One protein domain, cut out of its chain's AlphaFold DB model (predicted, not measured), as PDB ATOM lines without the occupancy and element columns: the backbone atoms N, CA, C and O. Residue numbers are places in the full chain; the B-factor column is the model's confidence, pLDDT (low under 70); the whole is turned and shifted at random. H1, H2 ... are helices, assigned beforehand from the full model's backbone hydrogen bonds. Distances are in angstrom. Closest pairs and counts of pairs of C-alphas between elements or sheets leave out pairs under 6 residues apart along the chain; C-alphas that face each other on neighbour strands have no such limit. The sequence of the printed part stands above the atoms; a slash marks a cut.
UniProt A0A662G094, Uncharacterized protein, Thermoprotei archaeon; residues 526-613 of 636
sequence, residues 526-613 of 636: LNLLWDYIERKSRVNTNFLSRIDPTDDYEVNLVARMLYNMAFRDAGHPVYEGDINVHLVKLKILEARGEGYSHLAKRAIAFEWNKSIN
ATOM      1  N   LEU A 526      35.348  22.630 -17.201       95.94
ATOM      2  CA  LEU A 526      35.327  21.155 -17.230       95.94
ATOM      3  C   LEU A 526      34.976  20.593 -18.616       95.94
ATOM      4  O   LEU A 526      35.497  19.548 -19.004       95.94
ATOM      5  N   ASN A 527      34.134  21.301 -19.376       94.19
ATOM      6  CA  ASN A 527      33.816  20.928 -20.753       94.19
ATOM      7  C   ASN A 527      35.039  21.030 -21.673       94.19
ATOM      8  O   ASN A 527      35.228  20.148 -22.490       94.19
ATOM      9  N   LEU A 528      35.942  22.001 -21.482       93.94
ATOM     10  CA  LEU A 528      37.177  22.090 -22.272       93.94
ATOM     11  C   LEU A 528      38.054  20.838 -22.100       93.94
ATOM     12  O   LEU A 528      38.586  20.307 -23.075       93.94
ATOM     13  N   LEU A 529      38.187  20.345 -20.863       94.94
ATOM     14  CA  LEU A 529      38.901  19.098 -20.583       94.94
ATOM     15  C   LEU A 529      38.167  17.890 -21.177       94.94
ATOM     16  O   LEU A 529      38.799  17.030 -21.793       94.94
ATOM     17  N   TRP A 530      36.847  17.824 -21.003       95.94
ATOM     18  CA  TRP A 530      36.045  16.725 -21.528       95.94
ATOM     19  C   TRP A 530      36.083  16.652 -23.055       95.94
ATOM     20  O   TRP A 530      36.384  15.590 -23.584       95.94
ATOM     21  N   ASP A 531      35.866  17.762 -23.757       93.81
ATOM     22  CA  ASP A 531      35.876  17.832 -25.222       93.81
ATOM     23  C   ASP A 531      37.232  17.370 -25.779       93.81
ATOM     24  O   ASP A 531      37.313  16.691 -26.808       93.81
ATOM     25  N   TYR A 532      38.324  17.683 -25.070       92.06
ATOM     26  CA  TYR A 532      39.642  17.157 -25.404       92.06
ATOM     27  C   TYR A 532      39.706  15.633 -25.236       92.06
ATOM     28  O   TYR A 532      40.142  14.939 -26.160       92.06
ATOM     29  N   ILE A 533      39.273  15.112 -24.081       94.31
ATOM     30  CA  ILE A 533      39.263  13.673 -23.787       94.31
ATOM     31  C   ILE A 533      38.404  12.925 -24.801       94.31
ATOM     32  O   ILE A 533      38.865  11.934 -25.366       94.31
ATOM     33  N   GLU A 534      37.196  13.408 -25.071       94.00
ATOM     34  CA  GLU A 534      36.246  12.801 -25.994       94.00
ATOM     35  C   GLU A 534      36.852  12.684 -27.395       94.00
ATOM     36  O   GLU A 534      37.009  11.585 -27.938       94.00
ATOM     37  N   ARG A 535      37.332  13.812 -27.929       91.62
ATOM     38  CA  ARG A 535      37.952  13.887 -29.254       91.62
ATOM     39  C   ARG A 535      39.187  12.995 -29.379       91.62
ATOM     40  O   ARG A 535      39.384  12.363 -30.418       91.62
ATOM     41  N   LYS A 536      40.053  12.960 -28.362       90.50
ATOM     42  CA  LYS A 536      41.342  12.250 -28.433       90.50
ATOM     43  C   LYS A 536      41.242  10.759 -28.128       90.50
ATOM     44  O   LYS A 536      41.945   9.973 -28.760       90.50
ATOM     45  N   SER A 537      40.348  10.361 -27.228       91.75
ATOM     46  CA  SER A 537      40.059   8.948 -26.961       91.75
ATOM     47  C   SER A 537      39.130   8.319 -28.007       91.75
ATOM     48  O   SER A 537      39.072   7.095 -28.096       91.75
ATOM     49  N   ARG A 538      38.449   9.133 -28.832       91.00
ATOM     50  CA  ARG A 538      37.422   8.702 -29.802       91.00
ATOM     51  C   ARG A 538      36.250   7.971 -29.141       91.00
ATOM     52  O   ARG A 538      35.592   7.148 -29.780       91.00
ATOM     53  N   VAL A 539      36.009   8.249 -27.863       91.94
ATOM     54  CA  VAL A 539      34.815   7.774 -27.168       91.94
ATOM     55  C   VAL A 539      33.590   8.517 -27.702       91.94
ATOM     56  O   VAL A 539      33.699   9.631 -28.206       91.94
ATOM     57  N   ASN A 540      32.424   7.882 -27.636       90.12
ATOM     58  CA  ASN A 540      31.159   8.483 -28.043       90.12
ATOM     59  C   ASN A 540      30.050   8.146 -27.038       90.12
ATOM     60  O   ASN A 540      30.203   7.269 -26.181       90.12
ATOM     61  N   THR A 541      28.910   8.817 -27.185       87.62
ATOM     62  CA  THR A 541      27.724   8.654 -26.334       87.62
ATOM     63  C   THR A 541      27.253   7.199 -26.238       87.62
ATOM     64  O   THR A 541      26.893   6.750 -25.154       87.62
ATOM     65  N   ASN A 542      27.316   6.429 -27.333       90.69
ATOM     66  CA  ASN A 542      26.888   5.023 -27.358       90.69
ATOM     67  C   ASN A 542      27.777   4.102 -26.515       90.69
ATOM     68  O   ASN A 542      27.295   3.101 -25.993       90.69
ATOM     69  N   PHE A 543      29.077   4.392 -26.424       93.62
ATOM     70  CA  PHE A 543      29.973   3.666 -25.530       93.62
ATOM     71  C   PHE A 543      29.657   4.009 -24.073       93.62
ATOM     72  O   PHE A 543      29.459   3.111 -23.261       93.62
ATOM     73  N   LEU A 544      29.559   5.304 -23.757       93.12
ATOM     74  CA  LEU A 544      29.353   5.777 -22.387       93.12
ATOM     75  C   LEU A 544      28.017   5.318 -21.806       93.12
ATOM     76  O   LEU A 544      27.971   4.918 -20.648       93.12
ATOM     77  N   SER A 545      26.948   5.304 -22.606       91.31
ATOM     78  CA  SER A 545      25.621   4.892 -22.140       91.31
ATOM     79  C   SER A 545      25.557   3.429 -21.687       91.31
ATOM     80  O   SER A 545      24.680   3.085 -20.895       91.31
ATOM     81  N   ARG A 546      26.505   2.579 -22.111       93.19
ATOM     82  CA  ARG A 546      26.591   1.160 -21.724       93.19
ATOM     83  C   ARG A 546      27.286   0.914 -20.384       93.19
ATOM     84  O   ARG A 546      27.082  -0.153 -19.824       93.19
ATOM     85  N   ILE A 547      28.065   1.872 -19.883       94.19
ATOM     86  CA  ILE A 547      28.809   1.751 -18.617       94.19
ATOM     87  C   ILE A 547      27.851   1.912 -17.443       94.19
ATOM     88  O   ILE A 547      27.066   2.861 -17.459       94.19
ATOM     89  N   ASP A 548      27.899   1.038 -16.435       91.69
ATOM     90  CA  ASP A 548      27.072   1.174 -15.237       91.69
ATOM     91  C   ASP A 548      27.603   2.313 -14.344       91.69
ATOM     92  O   ASP A 548      28.668   2.197 -13.738       91.69
ATOM     93  N   PRO A 549      26.879   3.442 -14.208       90.00
ATOM     94  CA  PRO A 549      27.318   4.538 -13.357       90.00
ATOM     95  C   PRO A 549      27.265   4.180 -11.865       90.00
ATOM     96  O   PRO A 549      27.787   4.946 -11.054       90.00
ATOM     97  N   THR A 550      26.615   3.083 -11.466       90.69
ATOM     98  CA  THR A 550      26.551   2.635 -10.067       90.69
ATOM     99  C   THR A 550      27.751   1.780  -9.661       90.69
ATOM    100  O   THR A 550      28.084   1.757  -8.475       90.69
ATOM    101  N   ASP A 551      28.462   1.184 -10.624       94.31
ATOM    102  CA  ASP A 551      29.709   0.459 -10.392       94.31
ATOM    103  C   ASP A 551      30.906   1.427 -10.393       94.31
ATOM    104  O   ASP A 551      31.475   1.791 -11.425       94.31
ATOM    105  N   ASP A 552      31.319   1.855  -9.198       93.19
ATOM    106  CA  ASP A 552      32.474   2.743  -9.047       93.19
ATOM    107  C   ASP A 552      33.786   2.098  -9.541       93.19
ATOM    108  O   ASP A 552      34.696   2.821  -9.954       93.19
ATOM    109  N   TYR A 553      33.919   0.766  -9.540       95.31
ATOM    110  CA  TYR A 553      35.104   0.095 -10.080       95.31
ATOM    111  C   TYR A 553      35.147   0.204 -11.609       95.31
ATOM    112  O   TYR A 553      36.179   0.605 -12.159       95.31
ATOM    113  N   GLU A 554      34.026  -0.063 -12.284       96.00
ATOM    114  CA  GLU A 554      33.909   0.091 -13.739       96.00
ATOM    115  C   GLU A 554      34.175   1.544 -14.163       96.00
ATOM    116  O   GLU A 554      35.019   1.799 -15.028       96.00
ATOM    117  N   VAL A 555      33.543   2.517 -13.496       95.75
ATOM    118  CA  VAL A 555      33.737   3.949 -13.781       95.75
ATOM    119  C   VAL A 555      35.204   4.362 -13.624       95.75
ATOM    120  O   VAL A 555      35.730   5.094 -14.466       95.75
ATOM    121  N   ASN A 556      35.890   3.885 -12.581       96.38
ATOM    122  CA  ASN A 556      37.309   4.178 -12.362       96.38
ATOM    123  C   ASN A 556      38.199   3.595 -13.472       96.38
ATOM    124  O   ASN A 556      39.108   4.277 -13.954       96.38
ATOM    125  N   LEU A 557      37.941   2.357 -13.905       96.56
ATOM    126  CA  LEU A 557      38.671   1.735 -15.014       96.56
ATOM    127  C   LEU A 557      38.454   2.486 -16.330       96.56
ATOM    128  O   LEU A 557      39.420   2.775 -17.042       96.56
ATOM    129  N   VAL A 558      37.207   2.855 -16.629       97.12
ATOM    130  CA  VAL A 558      36.860   3.637 -17.821       97.12
ATOM    131  C   VAL A 558      37.535   5.005 -17.775       97.12
ATOM    132  O   VAL A 558      38.149   5.413 -18.760       97.12
ATOM    133  N   ALA A 559      37.512   5.698 -16.635       97.56
ATOM    134  CA  ALA A 559      38.175   6.991 -16.485       97.56
ATOM    135  C   ALA A 559      39.686   6.896 -16.756       97.56
ATOM    136  O   ALA A 559      40.223   7.672 -17.549       97.56
ATOM    137  N   ARG A 560      40.361   5.898 -16.171       97.25
ATOM    138  CA  ARG A 560      41.784   5.619 -16.430       97.25
ATOM    139  C   ARG A 560      42.070   5.367 -17.899       97.25
ATOM    140  O   ARG A 560      43.031   5.920 -18.436       97.25
ATOM    141  N   MET A 561      41.253   4.544 -18.546       96.75
ATOM    142  CA  MET A 561      41.390   4.242 -19.965       96.75
ATOM    143  C   MET A 561      41.257   5.517 -20.810       96.75
ATOM    144  O   MET A 561      42.145   5.811 -21.607       96.75
ATOM    145  N   LEU A 562      40.196   6.303 -20.602       97.25
ATOM    146  CA  LEU A 562      39.909   7.499 -21.399       97.25
ATOM    147  C   LEU A 562      41.003   8.562 -21.275       97.25
ATOM    148  O   LEU A 562      41.452   9.085 -22.294       97.25
ATOM    149  N   TYR A 563      41.484   8.843 -20.061       96.31
ATOM    150  CA  TYR A 563      42.579   9.794 -19.852       96.31
ATOM    151  C   TYR A 563      43.877   9.313 -20.515       96.31
ATOM    152  O   TYR A 563      44.488  10.054 -21.284       96.31
ATOM    153  N   ASN A 564      44.287   8.063 -20.292       94.06
ATOM    154  CA  ASN A 564      45.518   7.550 -20.901       94.06
ATOM    155  C   ASN A 564      45.431   7.487 -22.433       94.06
ATOM    156  O   ASN A 564      46.419   7.764 -23.107       94.06
ATOM    157  N   MET A 565      44.259   7.190 -23.003       93.31
ATOM    158  CA  MET A 565      44.044   7.260 -24.451       93.31
ATOM    159  C   MET A 565      44.115   8.697 -24.969       93.31
ATOM    160  O   MET A 565      44.762   8.940 -25.989       93.31
ATOM    161  N   ALA A 566      43.477   9.643 -24.274       91.06
ATOM    162  CA  ALA A 566      43.424  11.039 -24.686       91.06
ATOM    163  C   ALA A 566      44.807  11.705 -24.707       91.06
ATOM    164  O   ALA A 566      45.090  12.513 -25.590       91.06
ATOM    165  N   PHE A 567      45.674  11.335 -23.764       88.62
ATOM    166  CA  PHE A 567      46.997  11.936 -23.588       88.62
ATOM    167  C   PHE A 567      48.163  11.030 -24.004       88.62
ATOM    168  O   PHE A 567      49.320  11.348 -23.731       88.62
ATOM    169  N   ARG A 568      47.892   9.923 -24.709       84.25
ATOM    170  CA  ARG A 568      48.915   8.948 -25.133       84.25
ATOM    171  C   ARG A 568      50.083   9.575 -25.904       84.25
ATOM    172  O   ARG A 568      51.221   9.140 -25.754       84.25
ATOM    173  N   ASP A 569      49.803  10.613 -26.696       78.56
ATOM    174  CA  ASP A 569      50.787  11.283 -27.555       78.56
ATOM    175  C   ASP A 569      51.869  12.006 -26.721       78.56
ATOM    176  O   ASP A 569      52.957  12.289 -27.219       78.56
ATOM    177  N   ALA A 570      51.615  12.244 -25.427       75.06
ATOM    178  CA  ALA A 570      52.581  12.823 -24.498       75.06
ATOM    179  C   ALA A 570      53.674  11.832 -24.042       75.06
ATOM    180  O   ALA A 570      54.660  12.266 -23.439       75.06
ATOM    181  N   GLY A 571      53.527  10.531 -24.330       79.38
ATOM    182  CA  GLY A 571      54.547   9.495 -24.111       79.38
ATOM    183  C   GLY A 571      54.664   8.953 -22.681       79.38
ATOM    184  O   GLY A 571      55.527   8.120 -22.422       79.38
ATOM    185  N   HIS A 572      53.808   9.395 -21.755       86.56
ATOM    186  CA  HIS A 572      53.816   8.970 -20.350       86.56
ATOM    187  C   HIS A 572      52.389   8.721 -19.843       86.56
ATOM    188  O   HIS A 572      51.469   9.410 -20.289       86.56
ATOM    189  N   PRO A 573      52.189   7.780 -18.901       90.31
ATOM    190  CA  PRO A 573      50.882   7.564 -18.294       90.31
ATOM    191  C   PRO A 573      50.452   8.782 -17.473       90.31
ATOM    192  O   PRO A 573      51.284   9.451 -16.848       90.31
ATOM    193  N   VAL A 574      49.146   9.039 -17.445       94.00
ATOM    194  CA  VAL A 574      48.554  10.098 -16.619       94.00
ATOM    195  C   VAL A 574      48.720   9.747 -15.141       94.00
ATOM    196  O   VAL A 574      48.574   8.592 -14.740       94.00
ATOM    197  N   TYR A 575      49.057  10.741 -14.321       94.56
ATOM    198  CA  TYR A 575      49.093  10.581 -12.875       94.56
ATOM    199  C   TYR A 575      47.690  10.287 -12.341       94.56
ATOM    200  O   TYR A 575      46.746  11.029 -12.594       94.56
ATOM    201  N   GLU A 576      47.565   9.215 -11.562       93.19
ATOM    202  CA  GLU A 576      46.285   8.732 -11.034       93.19
ATOM    203  C   GLU A 576      45.515   9.793 -10.242       93.19
ATOM    204  O   GLU A 576      44.302   9.916 -10.384       93.19
ATOM    205  N   GLY A 577      46.226  10.621  -9.469       93.00
ATOM    206  CA  GLY A 577      45.619  11.713  -8.709       93.00
ATOM    207  C   GLY A 577      45.051  12.846  -9.570       93.00
ATOM    208  O   GLY A 577      44.352  13.703  -9.038       93.00
ATOM    209  N   ASP A 578      45.316  12.861 -10.879       95.81
ATOM    210  CA  ASP A 578      44.797  13.885 -11.787       95.81
ATOM    211  C   ASP A 578      43.538  13.442 -12.550       95.81
ATOM    212  O   ASP A 578      42.910  14.274 -13.212       95.81
ATOM    213  N   ILE A 579      43.139  12.170 -12.431       96.94
ATOM    214  CA  ILE A 579      41.990  11.582 -13.129       96.94
ATOM    215  C   ILE A 579      40.694  11.951 -12.404       96.94
ATOM    216  O   ILE A 579      40.387  11.448 -11.325       96.94
ATOM    217  N   ASN A 580      39.888  12.806 -13.032       97.44
ATOM    218  CA  ASN A 580      38.609  13.230 -12.473       97.44
ATOM    219  C   ASN A 580      37.495  12.223 -12.779       97.44
ATOM    220  O   ASN A 580      36.754  12.342 -13.758       97.44
ATOM    221  N   VAL A 581      37.365  11.224 -11.914       96.94
ATOM    222  CA  VAL A 581      36.363  10.151 -12.038       96.94
ATOM    223  C   VAL A 581      34.929  10.684 -11.928       96.94
ATOM    224  O   VAL A 581      34.014  10.145 -12.546       96.94
ATOM    225  N   HIS A 582      34.725  11.793 -11.208       96.75
ATOM    226  CA  HIS A 582      33.418  12.442 -11.087       96.75
ATOM    227  C   HIS A 582      32.972  13.100 -12.394       96.75
ATOM    228  O   HIS A 582      31.788  13.039 -12.720       96.75
ATOM    229  N   LEU A 583      33.905  13.686 -13.156       96.69
ATOM    230  CA  LEU A 583      33.629  14.217 -14.491       96.69
ATOM    231  C   LEU A 583      33.212  13.094 -15.448       96.69
ATOM    232  O   LEU A 583      32.209  13.225 -16.138       96.69
ATOM    233  N   VAL A 584      33.931  11.969 -15.446       96.56
ATOM    234  CA  VAL A 584      33.597  10.816 -16.300       96.56
ATOM    235  C   VAL A 584      32.229  10.239 -15.929       96.56
ATOM    236  O   VAL A 584      31.396  10.031 -16.806       96.56
ATOM    237  N   LYS A 585      31.949  10.064 -14.630       96.12
ATOM    238  CA  LYS A 585      30.642   9.603 -14.132       96.12
ATOM    239  C   LYS A 585      29.500  10.540 -14.528       96.12
ATOM    240  O   LYS A 585      28.444  10.073 -14.942       96.12
ATOM    241  N   LEU A 586      29.715  11.855 -14.435       95.50
ATOM    242  CA  LEU A 586      28.749  12.855 -14.894       95.50
ATOM    243  C   LEU A 586      28.448  12.681 -16.389       95.50
ATOM    244  O   LEU A 586      27.285  12.668 -16.773       95.50
ATOM    245  N   LYS A 587      29.478  12.486 -17.215       95.56
ATOM    246  CA  LYS A 587      29.334  12.348 -18.671       95.56
ATOM    247  C   LYS A 587      28.690  11.028 -19.097       95.56
ATOM    248  O   LYS A 587      27.943  11.011 -20.070       95.56
ATOM    249  N   ILE A 588      28.901   9.948 -18.340       95.00
ATOM    250  CA  ILE A 588      28.158   8.684 -18.495       95.00
ATOM    251  C   ILE A 588      26.657   8.904 -18.269       95.00
ATOM    252  O   ILE A 588      25.840   8.432 -19.057       95.00
ATOM    253  N   LEU A 589      26.286   9.646 -17.223       93.31
ATOM    254  CA  LEU A 589      24.883   9.938 -16.912       93.31
ATOM    255  C   LEU A 589      24.257  10.889 -17.940       93.31
ATOM    256  O   LEU A 589      23.163  10.612 -18.429       93.31
ATOM    257  N   GLU A 590      24.979  11.933 -18.359       93.56
ATOM    258  CA  GLU A 590      24.533  12.836 -19.432       93.56
ATOM    259  C   GLU A 590      24.284  12.065 -20.742       93.56
ATOM    260  O   GLU A 590      23.278  12.294 -21.411       93.56
ATOM    261  N   ALA A 591      25.132  11.080 -21.070       91.69
ATOM    262  CA  ALA A 591      24.951  10.200 -22.228       91.69
ATOM    263  C   ALA A 591      23.701   9.301 -22.146       91.69
ATOM    264  O   ALA A 591      23.238   8.799 -23.172       91.69
ATOM    265  N   ARG A 592      23.145   9.101 -20.946       91.19
ATOM    266  CA  ARG A 592      21.874   8.400 -20.696       91.19
ATOM    267  C   ARG A 592      20.670   9.348 -20.618       91.19
ATOM    268  O   ARG A 592      19.553   8.890 -20.402       91.19
ATOM    269  N   GLY A 593      20.878  10.653 -20.812       86.88
ATOM    270  CA  GLY A 593      19.840  11.677 -20.674       86.88
ATOM    271  C   GLY A 593      19.575  12.104 -19.227       86.88
ATOM    272  O   GLY A 593      18.563  12.750 -18.962       86.88
ATOM    273  N   GLU A 594      20.466  11.769 -18.288       86.06
ATOM    274  CA  GLU A 594      20.339  12.116 -16.872       86.06
ATOM    275  C   GLU A 594      21.329  13.223 -16.469       86.06
ATOM    276  O   GLU A 594      22.505  13.191 -16.825       86.06
ATOM    277  N   GLY A 595      20.885  14.205 -15.678       73.50
ATOM    278  CA  GLY A 595      21.733  15.291 -15.175       73.50
ATOM    279  C   GLY A 595      21.793  15.318 -13.649       73.50
ATOM    280  O   GLY A 595      20.759  15.326 -12.987       73.50
ATOM    281  N   TYR A 596      22.999  15.400 -13.071       80.88
ATOM    282  CA  TYR A 596      23.188  15.433 -11.613       80.88
ATOM    283  C   TYR A 596      24.078  16.597 -11.175       80.88
ATOM    284  O   TYR A 596      25.309  16.513 -11.166       80.88
ATOM    285  N   SER A 597      23.445  17.674 -10.703       79.12
ATOM    286  CA  SER A 597      24.130  18.885 -10.219       79.12
ATOM    287  C   SER A 597      25.145  18.613  -9.098       79.12
ATOM    288  O   SER A 597      26.157  19.304  -8.978       79.12
ATOM    289  N   HIS A 598      24.917  17.583  -8.284       88.50
ATOM    290  CA  HIS A 598      25.838  17.178  -7.227       88.50
ATOM    291  C   HIS A 598      27.142  16.556  -7.763       88.50
ATOM    292  O   HIS A 598      28.205  16.826  -7.203       88.50
ATOM    293  N   LEU A 599      27.105  15.792  -8.863       90.06
ATOM    294  CA  LEU A 599      28.322  15.259  -9.491       90.06
ATOM    295  C   LEU A 599      29.142  16.365 -10.151       90.06
ATOM    296  O   LEU A 599      30.360  16.381  -9.987       90.06
ATOM    297  N   ALA A 600      28.488  17.343 -10.784       91.56
ATOM    298  CA  ALA A 600      29.164  18.537 -11.289       91.56
ATOM    299  C   ALA A 600      29.908  19.281 -10.165       91.56
ATOM    300  O   ALA A 600      31.090  19.590 -10.302       91.56
ATOM    301  N   LYS A 601      29.273  19.476  -8.998       94.00
ATOM    302  CA  LYS A 601      29.933  20.071  -7.820       94.00
ATOM    303  C   LYS A 601      31.145  19.261  -7.347       94.00
ATOM    304  O   LYS A 601      32.159  19.858  -6.998       94.00
ATOM    305  N   ARG A 602      31.062  17.924  -7.344       95.94
ATOM    306  CA  ARG A 602      32.191  17.048  -6.978       95.94
ATOM    307  C   ARG A 602      33.334  17.121  -7.992       95.94
ATOM    308  O   ARG A 602      34.485  17.209  -7.579       95.94
ATOM    309  N   ALA A 603      33.027  17.147  -9.288       96.38
ATOM    310  CA  ALA A 603      34.025  17.301 -10.344       96.38
ATOM    311  C   ALA A 603      34.750  18.655 -10.249       96.38
ATOM    312  O   ALA A 603      35.976  18.691 -10.334       96.38
ATOM    313  N   ILE A 604      34.014  19.743  -9.991       96.75
ATOM    314  CA  ILE A 604      34.584  21.081  -9.758       96.75
ATOM    315  C   ILE A 604      35.468  21.083  -8.506       96.75
ATOM    316  O   ILE A 604      36.596  21.569  -8.551       96.75
ATOM    317  N   ALA A 605      34.982  20.528  -7.391       96.25
ATOM    318  CA  ALA A 605      35.744  20.468  -6.146       96.25
ATOM    319  C   ALA A 605      37.047  19.666  -6.305       96.25
ATOM    320  O   ALA A 605      38.076  20.066  -5.764       96.25
ATOM    321  N   PHE A 606      37.018  18.575  -7.075       97.31
ATOM    322  CA  PHE A 606      38.204  17.786  -7.401       97.31
ATOM    323  C   PHE A 606      39.245  18.613  -8.168       97.31
ATOM    324  O   PHE A 606      40.392  18.700  -7.726       97.31
ATOM    325  N   GLU A 607      38.854  19.276  -9.265       97.38
ATOM    326  CA  GLU A 607      39.780  20.102 -10.057       97.38
ATOM    327  C   GLU A 607      40.332  21.287  -9.267       97.38
ATOM    328  O   GLU A 607      41.523  21.587  -9.353       97.38
ATOM    329  N   TRP A 608      39.492  21.934  -8.460       97.06
ATOM    330  CA  TRP A 608      39.925  23.026  -7.599       97.06
ATOM    331  C   TRP A 608      40.973  22.561  -6.581       97.06
ATOM    332  O   TRP A 608      42.057  23.140  -6.510       97.06
ATOM    333  N   ASN A 609      40.690  21.490  -5.833       96.19
ATOM    334  CA  ASN A 609      41.603  20.968  -4.813       96.19
ATOM    335  C   ASN A 609      42.935  20.528  -5.422       96.19
ATOM    336  O   ASN A 609      43.993  20.860  -4.891       96.19
ATOM    337  N   LYS A 610      42.884  19.842  -6.567       95.50
ATOM    338  CA  LYS A 610      44.071  19.464  -7.338       95.50
ATOM    339  C   LYS A 610      44.857  20.688  -7.808       95.50
ATOM    340  O   LYS A 610      46.078  20.685  -7.747       95.50
ATOM    341  N   SER A 611      44.177  21.743  -8.251       96.31
ATOM    342  CA  SER A 611      44.819  22.979  -8.698       96.31
ATOM    343  C   SER A 611      45.654  23.620  -7.586       96.31
ATOM    344  O   SER A 611      46.815  23.959  -7.801       96.31
ATOM    345  N   ILE A 612      45.088  23.777  -6.386       96.38
ATOM    346  CA  ILE A 612      45.748  24.489  -5.278       96.38
ATOM    347  C   ILE A 612      46.619  23.598  -4.378       96.38
ATOM    348  O   ILE A 612      47.384  24.109  -3.561       96.38
ATOM    349  N   ASN A 613      46.485  22.278  -4.493       95.56
ATOM    350  CA  ASN A 613      47.235  21.282  -3.733       95.56
ATOM    351  C   ASN A 613      47.511  20.045  -4.611       95.56
ATOM    352  O   ASN A 613      46.990  18.960  -4.339       95.56
TER     353      ASN A 613
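Overview. This is residues 526 to 613 of the 636 residues of an uncharacterized protein of Thermoprotei archaeon (UniProt A0A662G094). Helix H4 sits in the middle of a small all-helix domain: H5 folds back along it as a helical hairpin, H3 crosses it near one end, and the short H2 packs on it near Ile 588. H1 meets the end of H3 at a corner, and a long loop, residues 567 to 580, swings out from H3 and returns to H4. The printed part has 88 residues, with five named helices in the order H1, H2, H3, H4, H5 and no named strand. It is compact, with a radius of gyration of the C-alphas of 12.4 A, and rounded, spanning 34 by 28 by 24 A.

Along the chain. H1, residues 526 to 537, begins at C-alpha 526 (35.327, 21.155, -17.230) and is 16.3 A long. H2, residues 541 to 544, measures 5.1 A. H3, residues 552 to 566, measures 20.8 A, and H4, residues 581 to 591, measures 15.3 A. H5, residues 597 to 612, is the longest at 22.9 A and ends at C-alpha 612 (45.748, 24.489, -5.278).

Arrangement. H4 is the hub, touching three helices. H4 and H5 form a hairpin at a shallow tilt of 32 degrees, opposite ways; the closest C-alphas, of His 582 and Ala 603, are 5.0 A apart. H3 touches H4 with residues 555 to 559 alone, about perpendicular at 87 degrees; the closest C-alphas are those of Ala 559 and Val 581, 5.7 A. H2 touches H4, closest at the C-alphas of Leu 544 and Ile 588, 5.0 A. H1 touches H3 with residues 532 to 537 alone, about perpendicular at 73 degrees, closest at the C-alphas of Lys 536 and Ala 566, 4.5 A. H3 and H5 are apart. In H1, H3, H4 and H5 every O i to N i+4 pair is within hydrogen-bond range; H2 is too short for such a pair.

Size, cuts and confidence. The C-alphas farthest apart, of Asn 542 and Asn 613, are 35.2 A apart. The printed part has no cut. The link from H3 to H4, 14 residues, is long. No printed residue is under 70 in pLDDT.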